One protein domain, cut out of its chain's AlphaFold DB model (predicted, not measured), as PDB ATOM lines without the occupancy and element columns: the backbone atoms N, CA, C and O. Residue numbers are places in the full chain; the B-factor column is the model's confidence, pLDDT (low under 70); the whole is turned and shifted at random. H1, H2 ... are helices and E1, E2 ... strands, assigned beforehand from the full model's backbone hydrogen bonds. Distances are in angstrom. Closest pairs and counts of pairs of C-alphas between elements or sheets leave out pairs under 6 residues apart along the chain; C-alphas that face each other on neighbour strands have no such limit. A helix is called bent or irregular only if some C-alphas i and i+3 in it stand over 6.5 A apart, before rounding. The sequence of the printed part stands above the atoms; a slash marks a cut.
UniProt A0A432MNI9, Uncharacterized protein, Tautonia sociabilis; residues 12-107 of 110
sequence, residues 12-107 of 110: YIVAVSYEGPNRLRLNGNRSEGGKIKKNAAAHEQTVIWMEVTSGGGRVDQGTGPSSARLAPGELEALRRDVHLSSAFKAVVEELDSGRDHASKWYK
ATOM      1  N   TYR A  12      19.389  -4.211 -19.242       92.00
ATOM      2  CA  TYR A  12      18.988  -4.190 -20.634       92.00
ATOM      3  C   TYR A  12      18.965  -2.751 -21.116       92.00
ATOM      4  O   TYR A  12      18.613  -1.842 -20.363       92.00
ATOM      5  N   ILE A  13      19.293  -2.551 -22.386       94.06
ATOM      6  CA  ILE A  13      19.046  -1.290 -23.070       94.06
ATOM      7  C   ILE A  13      17.819  -1.464 -23.953       94.06
ATOM      8  O   ILE A  13      17.827  -2.272 -24.881       94.06
ATOM      9  N   VAL A  14      16.778  -0.683 -23.678       95.19
ATOM     10  CA  VAL A  14      15.578  -0.597 -24.508       95.19
ATOM     11  C   VAL A  14      15.574   0.758 -25.203       95.19
ATOM     12  O   VAL A  14      15.415   1.795 -24.560       95.19
ATOM     13  N   ALA A  15      15.761   0.756 -26.519       96.25
ATOM     14  CA  ALA A  15      15.691   1.945 -27.359       96.25
ATOM     15  C   ALA A  15      14.337   2.019 -28.066       96.25
ATOM     16  O   ALA A  15      13.823   1.009 -28.544       96.25
ATOM     17  N   VAL A  16      13.767   3.216 -28.157       96.75
ATOM     18  CA  VAL A  16      12.612   3.505 -29.005       96.75
ATOM     19  C   VAL A  16      13.119   4.157 -30.280       96.75
ATOM     20  O   VAL A  16      13.684   5.249 -30.234       96.75
ATOM     21  N   SER A  17      12.909   3.492 -31.406       96.62
ATOM     22  CA  SER A  17      13.357   3.927 -32.726       96.62
ATOM     23  C   SER A  17      12.205   4.517 -33.535       96.62
ATOM     24  O   SER A  17      11.085   4.002 -33.500       96.62
ATOM     25  N   TYR A  18      12.488   5.588 -34.273       95.38
ATOM     26  CA  TYR A  18      11.583   6.199 -35.239       95.38
ATOM     27  C   TYR A  18      11.710   5.505 -36.599       95.38
ATOM     28  O   TYR A  18      12.736   5.616 -37.268       95.38
ATOM     29  N   GLU A  19      10.645   4.829 -37.026       92.62
ATOM     30  CA  GLU A  19      10.569   4.082 -38.294       92.62
ATOM     31  C   GLU A  19       9.680   4.790 -39.337       92.62
ATOM     32  O   GLU A  19       9.500   4.308 -40.454       92.62
ATOM     33  N   GLY A  20       9.078   5.926 -38.973       88.25
ATOM     34  CA  GLY A  20       8.204   6.723 -39.829       88.25
ATOM     35  C   GLY A  20       7.097   7.435 -39.044       88.25
ATOM     36  O   GLY A  20       7.003   7.278 -37.823       88.25
ATOM     37  N   PRO A  21       6.223   8.194 -39.729       83.75
ATOM     38  CA  PRO A  21       5.100   8.877 -39.092       83.75
ATOM     39  C   PRO A  21       4.217   7.886 -38.328       83.75
ATOM     40  O   PRO A  21       3.762   6.896 -38.900       83.75
ATOM     41  N   ASN A  22       3.999   8.131 -37.032       81.31
ATOM     42  CA  ASN A  22       3.245   7.251 -36.124       81.31
ATOM     43  C   ASN A  22       3.777   5.806 -36.020       81.31
ATOM     44  O   ASN A  22       3.063   4.909 -35.566       81.31
ATOM     45  N   ARG A  23       5.024   5.558 -36.439       89.88
ATOM     46  CA  ARG A  23       5.658   4.236 -36.425       89.88
ATOM     47  C   ARG A  23       6.885   4.274 -35.534       89.88
ATOM     48  O   ARG A  23       7.971   4.660 -35.961       89.88
ATOM     49  N   LEU A  24       6.698   3.839 -34.294       94.69
ATOM     50  CA  LEU A  24       7.778   3.663 -33.334       94.69
ATOM     51  C   LEU A  24       8.000   2.176 -33.060       94.69
ATOM     52  O   LEU A  24       7.064   1.372 -33.087       94.69
ATOM     53  N   ARG A  25       9.239   1.799 -32.764       96.50
ATOM     54  CA  ARG A  25       9.608   0.423 -32.419       96.50
ATOM     55  C   ARG A  25      10.441   0.412 -31.149       96.50
ATOM     56  O   ARG A  25      11.381   1.186 -31.041       96.50
ATOM     57  N   LEU A  26      10.116  -0.465 -30.204       96.88
ATOM     58  CA  LEU A  26      11.013  -0.785 -29.099       96.88
ATOM     59  C   LEU A  26      11.995  -1.860 -29.543       96.88
ATOM     60  O   LEU A  26      11.584  -2.890 -30.080       96.88
ATOM     61  N   ASN A  27      13.266  -1.629 -29.256       96.31
ATOM     62  CA  ASN A  27      14.373  -2.531 -29.516       96.31
ATOM     63  C   ASN A  27      15.130  -2.742 -28.203       96.31
ATOM     64  O   ASN A  27      15.790  -1.834 -27.697       96.31
ATOM     65  N   GLY A  28      14.982  -3.929 -27.631       94.62
ATOM     66  CA  GLY A  28      15.662  -4.370 -26.425       94.62
ATOM     67  C   GLY A  28      16.930  -5.144 -26.758       94.62
ATOM     68  O   GLY A  28      16.925  -5.996 -27.645       94.62
ATOM     69  N   ASN A  29      17.999  -4.852 -26.031       93.06
ATOM     70  CA  ASN A  29      19.278  -5.541 -26.117       93.06
ATOM     71  C   ASN A  29      19.777  -5.836 -24.709       93.06
ATOM     72  O   ASN A  29      19.725  -4.964 -23.833       93.06
ATOM     73  N   ARG A  30      20.317  -7.032 -24.498       89.19
ATOM     74  CA  ARG A  30      21.006  -7.353 -23.252       89.19
ATOM     75  C   ARG A  30      22.255  -6.485 -23.103       89.19
ATOM     76  O   ARG A  30      23.055  -6.379 -24.027       89.19
ATOM     77  N   SER A  31      22.405  -5.814 -21.961       77.75
ATOM     78  CA  SER A  31      23.521  -4.901 -21.716       77.75
ATOM     79  C   SER A  31      24.660  -5.638 -21.022       77.75
ATOM     80  O   SER A  31      24.735  -5.694 -19.797       77.75
ATOM     81  N   GLU A  32      25.586  -6.194 -21.797       67.31
ATOM     82  CA  GLU A  32      26.874  -6.645 -21.264       67.31
ATOM     83  C   GLU A  32      27.926  -5.538 -21.447       67.31
ATOM     84  O   GLU A  32      28.801  -5.584 -22.307       67.31
ATOM     85  N   GLY A  33      27.814  -4.482 -20.633       59.19
ATOM     86  CA  GLY A  33      28.798  -3.396 -20.547       59.19
ATOM     87  C   GLY A  33      28.401  -2.071 -21.217       59.19
ATOM     88  O   GLY A  33      27.512  -1.982 -22.059       59.19
ATOM     89  N   GLY A  34      29.097  -0.988 -20.844       65.12
ATOM     90  CA  GLY A  34      28.686   0.399 -21.132       65.12
ATOM     91  C   GLY A  34      28.682   0.851 -22.604       65.12
ATOM     92  O   GLY A  34      28.282   1.982 -22.881       65.12
ATOM     93  N   LYS A  35      29.116   0.017 -23.560       78.62
ATOM     94  CA  LYS A  35      29.133   0.365 -24.998       78.62
ATOM     95  C   LYS A  35      27.729   0.416 -25.609       78.62
ATOM     96  O   LYS A  35      27.457   1.296 -26.420       78.62
ATOM     97  N   ILE A  36      26.827  -0.471 -25.186       80.69
ATOM     98  CA  ILE A  36      25.482  -0.589 -25.780       80.69
ATOM     99  C   ILE A  36      24.645   0.661 -25.484       80.69
ATOM    100  O   ILE A  36      23.961   1.171 -26.368       80.69
ATOM    101  N   LYS A  37      24.789   1.231 -24.283       86.00
ATOM    102  CA  LYS A  37      24.165   2.505 -23.899       86.00
ATOM    103  C   LYS A  37      24.579   3.661 -24.812       86.00
ATOM    104  O   LYS A  37      23.726   4.390 -25.308       86.00
ATOM    105  N   LYS A  38      25.885   3.811 -25.064       87.38
ATOM    106  CA  LYS A  38      26.411   4.861 -25.955       87.38
ATOM    107  C   LYS A  38      25.891   4.694 -27.380       87.38
ATOM    108  O   LYS A  38      25.488   5.677 -27.990       87.38
ATOM    109  N   ASN A  39      25.845   3.458 -27.875       90.06
ATOM    110  CA  ASN A  39      25.323   3.168 -29.207       90.06
ATOM    111  C   ASN A  39      23.831   3.499 -29.307       90.06
ATOM    112  O   ASN A  39      23.427   4.158 -30.257       90.06
ATOM    113  N   ALA A  40      23.023   3.114 -28.314       90.62
ATOM    114  CA  ALA A  40      21.604   3.456 -28.290       90.62
ATOM    115  C   ALA A  40      21.384   4.974 -28.279       90.62
ATOM    116  O   ALA A  40      20.563   5.467 -29.046       90.62
ATOM    117  N   ALA A  41      22.155   5.716 -27.476       92.06
ATOM    118  CA  ALA A  41      22.079   7.175 -27.411       92.06
ATOM    119  C   ALA A  41      22.508   7.871 -28.715       92.06
ATOM    120  O   ALA A  41      21.949   8.908 -29.055       92.06
ATOM    121  N   ALA A  42      23.485   7.316 -29.437       93.88
ATOM    122  CA  ALA A  42      24.032   7.908 -30.658       93.88
ATOM    123  C   ALA A  42      23.317   7.467 -31.948       93.88
ATOM    124  O   ALA A  42      23.506   8.093 -32.988       93.88
ATOM    125  N   HIS A  43      22.525   6.393 -31.912       94.88
ATOM    126  CA  HIS A  43      21.908   5.833 -33.112       94.88
ATOM    127  C   HIS A  43      20.877   6.795 -33.720       94.88
ATOM    128  O   HIS A  43      19.974   7.266 -33.031       94.88
ATOM    129  N   GLU A  44      20.970   7.044 -35.029       95.44
ATOM    130  CA  GLU A  44      20.218   8.104 -35.718       95.44
ATOM    131  C   GLU A  44      18.702   7.979 -35.563       95.44
ATOM    132  O   GLU A  44      18.005   8.983 -35.431       95.44
ATOM    133  N   GLN A  45      18.185   6.749 -35.541       96.50
ATOM    134  CA  GLN A  45      16.753   6.484 -35.378       96.50
ATOM    135  C   GLN A  45      16.277   6.547 -33.922       96.50
ATOM    136  O   GLN A  45      15.071   6.519 -33.693       96.50
ATOM    137  N   THR A  46      17.165   6.612 -32.926       97.06
ATOM    138  CA  THR A  46      16.746   6.605 -31.520       97.06
ATOM    139  C   THR A  46      16.032   7.902 -31.166       97.06
ATOM    140  O   THR A  46      16.571   8.996 -31.316       97.06
ATOM    141  N   VAL A  47      14.819   7.763 -30.642       96.38
ATOM    142  CA  VAL A  47      14.030   8.838 -30.039       96.38
ATOM    143  C   VAL A  47      14.373   8.941 -28.558       96.38
ATOM    144  O   VAL A  47      14.831   9.982 -28.093       96.38
ATOM    145  N   ILE A  48      14.203   7.837 -27.829       95.75
ATOM    146  CA  ILE A  48      14.593   7.697 -26.425       95.75
ATOM    147  C   ILE A  48      15.259   6.346 -26.203       95.75
ATOM    148  O   ILE A  48      14.995   5.387 -26.925       95.75
ATOM    149  N   TRP A  49      16.089   6.251 -25.178       95.31
ATOM    150  CA  TRP A  49      16.659   4.997 -24.707       95.31
ATOM    151  C   TRP A  49      16.509   4.908 -23.194       95.31
ATOM    152  O   TRP A  49      16.447   5.923 -22.499       95.31
ATOM    153  N   MET A  50      16.434   3.682 -22.693       94.31
ATOM    154  CA  MET A  50      16.319   3.384 -21.274       94.31
ATOM    155  C   MET A  50      17.262   2.245 -20.925       94.31
ATOM    156  O   MET A  50      17.302   1.233 -21.623       94.31
ATOM    157  N   GLU A  51      17.990   2.405 -19.829       92.69
ATOM    158  CA  GLU A  51      18.632   1.291 -19.147       92.69
ATOM    159  C   GLU A  51      17.672   0.768 -18.085       92.69
ATOM    160  O   GLU A  51      17.179   1.538 -17.255       92.69
ATOM    161  N   VAL A  52      17.387  -0.531 -18.112       92.31
ATOM    162  CA  VAL A  52      16.457  -1.176 -17.181       92.31
ATOM    163  C   VAL A  52      17.067  -2.438 -16.586       92.31
ATOM    164  O   VAL A  52      17.928  -3.058 -17.196       92.31
ATOM    165  N   THR A  53      16.655  -2.824 -15.383       90.81
ATOM    166  CA  THR A  53      17.034  -4.110 -14.782       90.81
ATOM    167  C   THR A  53      16.182  -5.246 -15.342       90.81
ATOM    168  O   THR A  53      15.117  -5.002 -15.917       90.81
ATOM    169  N   SER A  54      16.580  -6.491 -15.066       87.88
ATOM    170  CA  SER A  54      15.647  -7.626 -15.106       87.88
ATOM    171  C   SER A  54      14.354  -7.294 -14.350       87.88
ATOM    172  O   SER A  54      14.402  -6.619 -13.310       87.88
ATOM    173  N   GLY A  55      13.202  -7.702 -14.879       85.94
ATOM    174  CA  GLY A  55      11.887  -7.314 -14.360       85.94
ATOM    175  C   GLY A  55      11.446  -5.879 -14.691       85.94
ATOM    176  O   GLY A  55      10.367  -5.462 -14.276       85.94
ATOM    177  N   GLY A  56      12.242  -5.109 -15.442       86.31
ATOM    178  CA  GLY A  56      11.813  -3.846 -16.060       86.31
ATOM    179  C   GLY A  56      11.964  -2.589 -15.201       86.31
ATOM    180  O   GLY A  56      11.435  -1.537 -15.561       86.31
ATOM    181  N   GLY A  57      12.693  -2.656 -14.085       88.56
ATOM    182  CA  GLY A  57      12.979  -1.483 -13.256       88.56
ATOM    183  C   GLY A  57      13.872  -0.480 -13.990       88.56
ATOM    184  O   GLY A  57      14.999  -0.813 -14.349       88.56
ATOM    185  N   ARG A  58      13.400   0.752 -14.214       85.31
ATOM    186  CA  ARG A  58      14.174   1.792 -14.915       85.31
ATOM    187  C   ARG A  58      15.357   2.270 -14.067       85.31
ATOM    188  O   ARG A  58      15.162   2.728 -12.944       85.31
ATOM    189  N   VAL A  59      16.561   2.190 -14.628       86.75
ATOM    190  CA  VAL A  59      17.833   2.621 -14.020       86.75
ATOM    191  C   VAL A  59      18.247   3.989 -14.546       86.75
ATOM    192  O   VAL A  59      18.602   4.864 -13.764       86.75
ATOM    193  N   ASP A  60      18.182   4.178 -15.864       89.94
ATOM    194  CA  ASP A  60      18.553   5.427 -16.527       89.94
ATOM    195  C   ASP A  60      17.739   5.622 -17.811       89.94
ATOM    196  O   ASP A  60      17.134   4.680 -18.328       89.94
ATOM    197  N   GLN A  61      17.710   6.847 -18.327       92.88
ATOM    198  CA  GLN A  61      17.069   7.176 -19.590       92.88
ATOM    199  C   GLN A  61      17.654   8.434 -20.231       92.88
ATOM    200  O   GLN A  61      18.106   9.353 -19.552       92.88
ATOM    201  N   GLY A  62      17.526   8.526 -21.549       93.50
ATOM    202  CA  GLY A  62      17.885   9.724 -22.296       93.50
ATOM    203  C   GLY A  62      17.196   9.798 -23.650       93.50
ATOM    204  O   GLY A  62      16.464   8.894 -24.053       93.50
ATOM    205  N   THR A  63      17.424  10.904 -24.349       95.56
ATOM    206  CA  THR A  63      16.972  11.115 -25.726       95.56
ATOM    207  C   THR A  63      18.070  10.738 -26.719       95.56
ATOM    208  O   THR A  63      19.249  10.662 -26.367       95.56
ATOM    209  N   GLY A  64      17.665  10.469 -27.959       95.56
ATOM    210  CA  GLY A  64      18.557  10.295 -29.102       95.56
ATOM    211  C   GLY A  64      18.269  11.314 -30.216       95.56
ATOM    212  O   GLY A  64      17.365  12.147 -30.073       95.56
ATOM    213  N   PRO A  65      19.007  11.258 -31.337       96.56
ATOM    214  CA  PRO A  65      18.909  12.224 -32.435       96.56
ATOM    215  C   PRO A  65      17.503  12.369 -33.036       96.56
ATOM    216  O   PRO A  65      17.078  13.475 -33.365       96.56
ATOM    217  N   SER A  66      16.742  11.276 -33.138       96.38
ATOM    218  CA  SER A  66      15.381  11.298 -33.691       96.38
ATOM    219  C   SER A  66      14.323  11.833 -32.721       96.38
ATOM    220  O   SER A  66      13.160  11.927 -33.106       96.38
ATOM    221  N   SER A  67      14.683  12.236 -31.497       94.81
ATOM    222  CA  SER A  67      13.751  12.915 -30.576       94.81
ATOM    223  C   SER A  67      13.139  14.182 -31.178       94.81
ATOM    224  O   SER A  67      11.952  14.429 -30.989       94.81
ATOM    225  N   ALA A  68      13.904  14.917 -31.991       94.38
ATOM    226  CA  ALA A  68      13.438  16.117 -32.688       94.38
ATOM    227  C   ALA A  68      12.386  15.838 -33.783       94.38
ATOM    228  O   ALA A  68      11.807  16.774 -34.325       94.38
ATOM    229  N   ARG A  69      12.139  14.564 -34.128       92.75
ATOM    230  CA  ARG A  69      11.102  14.163 -35.096       92.75
ATOM    231  C   ARG A  69       9.708  14.052 -34.478       92.75
ATOM    232  O   ARG A  69       8.752  13.845 -35.220       92.75
ATOM    233  N   LEU A  70       9.600  14.132 -33.153       91.00
ATOM    234  CA  LEU A  70       8.331  14.132 -32.431       91.00
ATOM    235  C   LEU A  70       8.003  15.541 -31.945       91.00
ATOM    236  O   LEU A  70       8.902  16.324 -31.629       91.00
ATOM    237  N   ALA A  71       6.713  15.850 -31.831       92.00
ATOM    238  CA  ALA A  71       6.301  17.064 -31.146       92.00
ATOM    239  C   ALA A  71       6.718  16.990 -29.660       92.00
ATOM    240  O   ALA A  71       6.704  15.903 -29.072       92.00
ATOM    241  N   PRO A  72       7.033  18.122 -28.999       91.25
ATOM    242  CA  PRO A  72       7.454  18.115 -27.596       91.25
ATOM    243  C   PRO A  72       6.482  17.379 -26.660       91.25
ATOM    244  O   PRO A  72       6.915  16.628 -25.788       91.25
ATOM    245  N   GLY A  73       5.170  17.521 -26.878       91.12
ATOM    246  CA  GLY A  73       4.151  16.814 -26.094       91.12
ATOM    247  C   GLY A  73       4.164  15.294 -26.292       91.12
ATOM    248  O   GLY A  73       4.011  14.550 -25.327       91.12
ATOM    249  N   GLU A  74       4.408  14.826 -27.519       91.75
ATOM    250  CA  GLU A  74       4.524  13.394 -27.826       91.75
ATOM    251  C   GLU A  74       5.783  12.795 -27.197       91.75
ATOM    252  O   GLU A  74       5.740  11.694 -26.650       91.75
ATOM    253  N   LEU A  75       6.902  13.527 -27.240       93.06
ATOM    254  CA  LEU A  75       8.154  13.097 -26.628       93.06
ATOM    255  C   LEU A  75       8.022  12.978 -25.105       93.06
ATOM    256  O   LEU A  75       8.459  11.981 -24.530       93.06
ATOM    257  N   GLU A  76       7.403  13.959 -24.449       92.56
ATOM    258  CA  GLU A  76       7.180  13.916 -23.002       92.56
ATOM    259  C   GLU A  76       6.222  12.785 -22.601       92.56
ATOM    260  O   GLU A  76       6.512  12.035 -21.664       92.56
ATOM    261  N   ALA A  77       5.133  12.584 -23.351       91.81
ATOM    262  CA  ALA A  77       4.234  11.449 -23.145       91.81
ATOM    263  C   ALA A  77       4.972  10.112 -23.314       91.81
ATOM    264  O   ALA A  77       4.859   9.224 -22.468       91.81
ATOM    265  N   LEU A  78       5.802   9.984 -24.353       92.31
ATOM    266  CA  LEU A  78       6.609   8.792 -24.591       92.31
ATOM    267  C   LEU A  78       7.571   8.518 -23.422       92.31
ATOM    268  O   LEU A  78       7.615   7.396 -22.922       92.31
ATOM    269  N   ARG A  79       8.305   9.530 -22.938       92.69
ATOM    270  CA  ARG A  79       9.229   9.402 -21.790       92.69
ATOM    271  C   ARG A  79       8.519   8.976 -20.506       92.69
ATOM    272  O   ARG A  79       9.099   8.250 -19.693       92.69
ATOM    273  N   ARG A  80       7.283   9.434 -20.310       91.12
ATOM    274  CA  ARG A  80       6.473   9.094 -19.140       91.12
ATOM    275  C   ARG A  80       5.891   7.689 -19.248       91.12
ATOM    276  O   ARG A  80       6.033   6.916 -18.308       91.12
ATOM    277  N   ASP A  81       5.311   7.330 -20.389       91.69
ATOM    278  CA  ASP A  81       4.349   6.224 -20.458       91.69
ATOM    279  C   ASP A  81       4.886   4.968 -21.162       91.69
ATOM    280  O   ASP A  81       4.324   3.884 -20.999       91.69
ATOM    281  N   VAL A  82       5.992   5.052 -21.917       92.81
ATOM    282  CA  VAL A  82       6.497   3.918 -22.719       92.81
ATOM    283  C   VAL A  82       6.715   2.646 -21.893       92.81
ATOM    284  O   VAL A  82       6.355   1.555 -22.338       92.81
ATOM    285  N   HIS A  83       7.243   2.782 -20.675       91.62
ATOM    286  CA  HIS A  83       7.571   1.666 -19.787       91.62
ATOM    287  C   HIS A  83       6.326   0.945 -19.242       91.62
ATOM    288  O   HIS A  83       6.401  -0.203 -18.809       91.62
ATOM    289  N   LEU A  84       5.162   1.595 -19.297       91.94
ATOM    290  CA  LEU A  84       3.882   1.022 -18.884       91.94
ATOM    291  C   LEU A  84       3.230   0.201 -20.003       91.94
ATOM    292  O   LEU A  84       2.318  -0.589 -19.738       91.94
ATOM    293  N   SER A  85       3.696   0.363 -21.246       93.69
ATOM    294  CA  SER A  85       3.108  -0.289 -22.412       93.69
ATOM    295  C   SER A  85       3.294  -1.808 -22.399       93.69
ATOM    296  O   SER A  85       4.304  -2.341 -21.933       93.69
ATOM    297  N   SER A  86       2.329  -2.524 -22.978       94.69
ATOM    298  CA  SER A  86       2.432  -3.973 -23.186       94.69
ATOM    299  C   SER A  86       3.625  -4.343 -24.070       94.69
ATOM    300  O   SER A  86       4.275  -5.354 -23.826       94.69
ATOM    301  N   ALA A  87       3.958  -3.501 -25.052       95.81
ATOM    302  CA  ALA A  87       5.113  -3.695 -25.919       95.81
ATOM    303  C   ALA A  87       6.434  -3.654 -25.134       95.81
ATOM    304  O   ALA A  87       7.294  -4.502 -25.352       95.81
ATOM    305  N   PHE A  88       6.579  -2.715 -24.194       95.69
ATOM    306  CA  PHE A  88       7.748  -2.657 -23.320       95.69
ATOM    307  C   PHE A  88       7.843  -3.889 -22.417       95.69
ATOM    308  O   PHE A  88       8.891  -4.527 -22.369       95.69
ATOM    309  N   LYS A  89       6.739  -4.266 -21.758       95.31
ATOM    310  CA  LYS A  89       6.693  -5.456 -20.894       95.31
ATOM    311  C   LYS A  89       7.082  -6.726 -21.656       95.31
ATOM    312  O   LYS A  89       7.918  -7.476 -21.174       95.31
ATOM    313  N   ALA A  90       6.564  -6.901 -22.872       96.75
ATOM    314  CA  ALA A  90       6.898  -8.038 -23.727       96.75
ATOM    315  C   ALA A  90       8.372  -8.046 -24.171       96.75
ATOM    316  O   ALA A  90       8.970  -9.111 -24.281       96.75
ATOM    317  N   VAL A  91       8.978  -6.877 -24.421       96.75
ATOM    318  CA  VAL A  91      10.426  -6.787 -24.687       96.75
ATOM    319  C   VAL A  91      11.221  -7.250 -23.468       96.75
ATOM    320  O   VAL A  91      12.130  -8.058 -23.619       96.75
ATOM    321  N   VAL A  92      10.886  -6.761 -22.273       94.94
ATOM    322  CA  VAL A  92      11.594  -7.136 -21.040       94.94
ATOM    323  C   VAL A  92      11.439  -8.626 -20.741       94.94
ATOM    324  O   VAL A  92      12.434  -9.274 -20.450       94.94
ATOM    325  N   GLU A  93      10.234  -9.179 -20.878       95.75
ATOM    326  CA  GLU A  93       9.965 -10.607 -20.673       95.75
ATOM    327  C   GLU A  93      10.780 -11.493 -21.627       95.75
ATOM    328  O   GLU A  93      11.372 -12.486 -21.208       95.75
ATOM    329  N   GLU A  94      10.882 -11.112 -22.903       96.31
ATOM    330  CA  GLU A  94      11.719 -11.832 -23.866       96.31
ATOM    331  C   GLU A  94      13.204 -11.802 -23.478       96.31
ATOM    332  O   GLU A  94      13.876 -12.832 -23.569       96.31
ATOM    333  N   LEU A  95      13.717 -10.663 -23.010       93.19
ATOM    334  CA  LEU A  95      15.101 -10.561 -22.536       93.19
ATOM    335  C   LEU A  95      15.322 -11.361 -21.243       93.19
ATOM    336  O   LEU A  95      16.313 -12.079 -21.129       93.19
ATOM    337  N   ASP A  96      14.369 -11.311 -20.308       93.06
ATOM    338  CA  ASP A  96      14.386 -12.097 -19.068       93.06
ATOM    339  C   ASP A  96      14.336 -13.612 -19.344       93.06
ATOM    340  O   ASP A  96      14.930 -14.390 -18.598       93.06
ATOM    341  N   SER A  97      13.716 -14.040 -20.452       93.31
ATOM    342  CA  SER A  97      13.724 -15.441 -20.907       93.31
ATOM    343  C   SER A  97      15.076 -15.919 -21.461       93.31
ATOM    344  O   SER A  97      15.217 -17.083 -21.838       93.31
ATOM    345  N   GLY A  98      16.078 -15.037 -21.509       89.81
ATOM    346  CA  GLY A  98      17.430 -15.343 -21.968       89.81
ATOM    347  C   GLY A  98      17.703 -14.986 -23.426       89.81
ATOM    348  O   GLY A  98      18.744 -15.381 -23.946       89.81
ATOM    349  N   ARG A  99      16.813 -14.240 -24.099       91.50
ATOM    350  CA  ARG A  99      17.113 -13.704 -25.435       91.50
ATOM    351  C   ARG A  99      18.078 -12.528 -25.337       91.50
ATOM    352  O   ARG A  99      17.919 -11.651 -24.493       91.50
ATOM    353  N   ASP A 100      19.018 -12.452 -26.274       90.31
ATOM    354  CA  ASP A 100      19.950 -11.319 -26.356       90.31
ATOM    355  C   ASP A 100      19.294 -10.059 -26.936       90.31
ATOM    356  O   ASP A 100      19.674  -8.933 -26.600       90.31
ATOM    357  N   HIS A 101      18.277 -10.254 -27.781       93.31
ATOM    358  CA  HIS A 101      17.558  -9.198 -28.482       93.31
ATOM    359  C   HIS A 101      16.052  -9.459 -28.480       93.31
ATOM    360  O   HIS A 101      15.597 -10.592 -28.652       93.31
ATOM    361  N   ALA A 102      15.275  -8.386 -28.365       96.00
ATOM    362  CA  ALA A 102      13.821  -8.414 -28.466       96.00
ATOM    363  C   ALA A 102      13.326  -7.143 -29.153       96.00
ATOM    364  O   ALA A 102      13.930  -6.077 -29.034       96.00
ATOM    365  N   SER A 103      12.215  -7.220 -29.885       96.69
ATOM    366  CA  SER A 103      11.641  -6.018 -30.492       96.69
ATOM    367  C   SER A 103      10.131  -6.094 -30.633       96.69
ATOM    368  O   SER A 103       9.575  -7.154 -30.933       96.69
ATOM    369  N   LYS A 104       9.465  -4.955 -30.427       97.25
ATOM    370  CA  LYS A 104       8.007  -4.821 -30.524       97.25
ATOM    371  C   LYS A 104       7.634  -3.483 -31.139       97.25
ATOM    372  O   LYS A 104       8.271  -2.466 -30.877       97.25
ATOM    373  N   TRP A 105       6.575  -3.475 -31.938       95.56
ATOM    374  CA  TRP A 105       5.985  -2.227 -32.408       95.56
ATOM    375  C   TRP A 105       5.371  -1.464 -31.237       95.56
ATOM    376  O   TRP A 105       4.657  -2.042 -30.417       95.56
ATOM    377  N   TYR A 106       5.639  -0.164 -31.184       92.25
ATOM    378  CA  TYR A 106       5.033   0.753 -30.235       92.25
ATOM    379  C   TYR A 106       4.005   1.615 -30.955       92.25
ATOM    380  O   TYR A 106       4.301   2.255 -31.966       92.25
ATOM    381  N   LYS A 107       2.792   1.644 -30.412       84.00
ATOM    382  CA  LYS A 107       1.761   2.580 -30.844       84.00
ATOM    383  C   LYS A 107       1.794   3.765 -29.891       84.00
ATOM    384  O   LYS A 107       1.609   3.569 -28.692       84.00
TER     385      LYS A 107
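This is residues 12 to 107 of the 110 residues of an uncharacterized protein of Tautonia sociabilis (UniProt A0A432MNI9). A twisted sheet of five strands makes the middle layer of three, with H1 covering one face and H3 and H4, following each other at a steep tilt, covering the other. H3 is over the part with E3 and E1, H4 packs on E5 and E2, and the short H2 sits beside the strands at the sheet's level. The printed part has 96 residues, with four named helices and five named strands in the order E1 E2 H1 E3 E4 H2 H3 H4 E5; the class is mixed, helices and strands. The sheet runs E4 E3 E1 E2 E5, antiparallel throughout. The whole is compact and rounded, with a radius of gyration of the C-alphas of 12.0 A and spans of 35 by 27 by 20 A.

E1, residues 12 to 20, starts at C-alpha 12 (18.988, -4.190, -20.634) and is 24.6 A long. E2 is residues 23 to 31, 24.9 A, and H1 is residues 35 to 42, 10.7 A. E3 is residues 46 to 53, 19.9 A, and E4 is residues 58 to 63, 14.5 A. H2 is residues 65 to 69, 8.5 A; it is irregular, but only just: C-alphas 65 and 68 are 6.7 A apart. H3, residues 72 to 84, 19.5 A, starts at C-alpha 72 (7.454, 18.115, -27.596) and is irregular: C-alphas 80 and 83 are 7.5 A apart. H4 is residues 86 to 96, 15.0 A. E5, residues 101 to 106, 16.1 A, ends at C-alpha 106 (5.033, 0.753, -30.235).

E1 and E2 form a hairpin, with N 15 and O 27 at 2.8 A. E3 and E1 are antiparallel, with N 14 and O 50 at 2.9 A. E3 and E4 form a hairpin, with N 51 and O 60 at 2.9 A. E5, an edge strand like E4, is antiparallel to E2, with N 104 and O 26 at 3.0 A. E2, H1 and E3 make a split strand-helix-strand unit, two strands running the same way with E1 between them; its crossover is right-handed. H1 lies over E3 and E1 at a height over the sheet of 8.1 A; its closest C-alphas to E1 are Ala 40 and Ala 15, 6.2 A. On the opposite face H3 lies over E3 and E1 at a height of 9.4 A, with the C-alphas of Arg 79 and Ile 48 closest to E3 at 7.3 A. H4, on the same face as H3, comes closest to E5 at the C-alphas of Val 91 and Ala 102, 5.3 A. H3 and H4 are close but not clearly touching, with the C-alphas of Val 82 and Phe 88 closest at 6.7 A; they run the same way at a steep tilt of 50 degrees. H2 comes closest to E3 at the C-alphas of Ser 67 and Val 47, 4.1 A. In H1 and H4 every O i to N i+4 pair is within hydrogen-bond range; in H3 7 of 9 are, and in H2 0 of 1, beside 1 of 2 O i to N i+3 pairs.

The two C-alphas farthest apart are those of Ala 71 and Gly 98, 35.5 A. The printed part has no cut, and the links between its named elements are tight. The mean pLDDT of the printed part is 91.4; residues 32 to 34 are under 70.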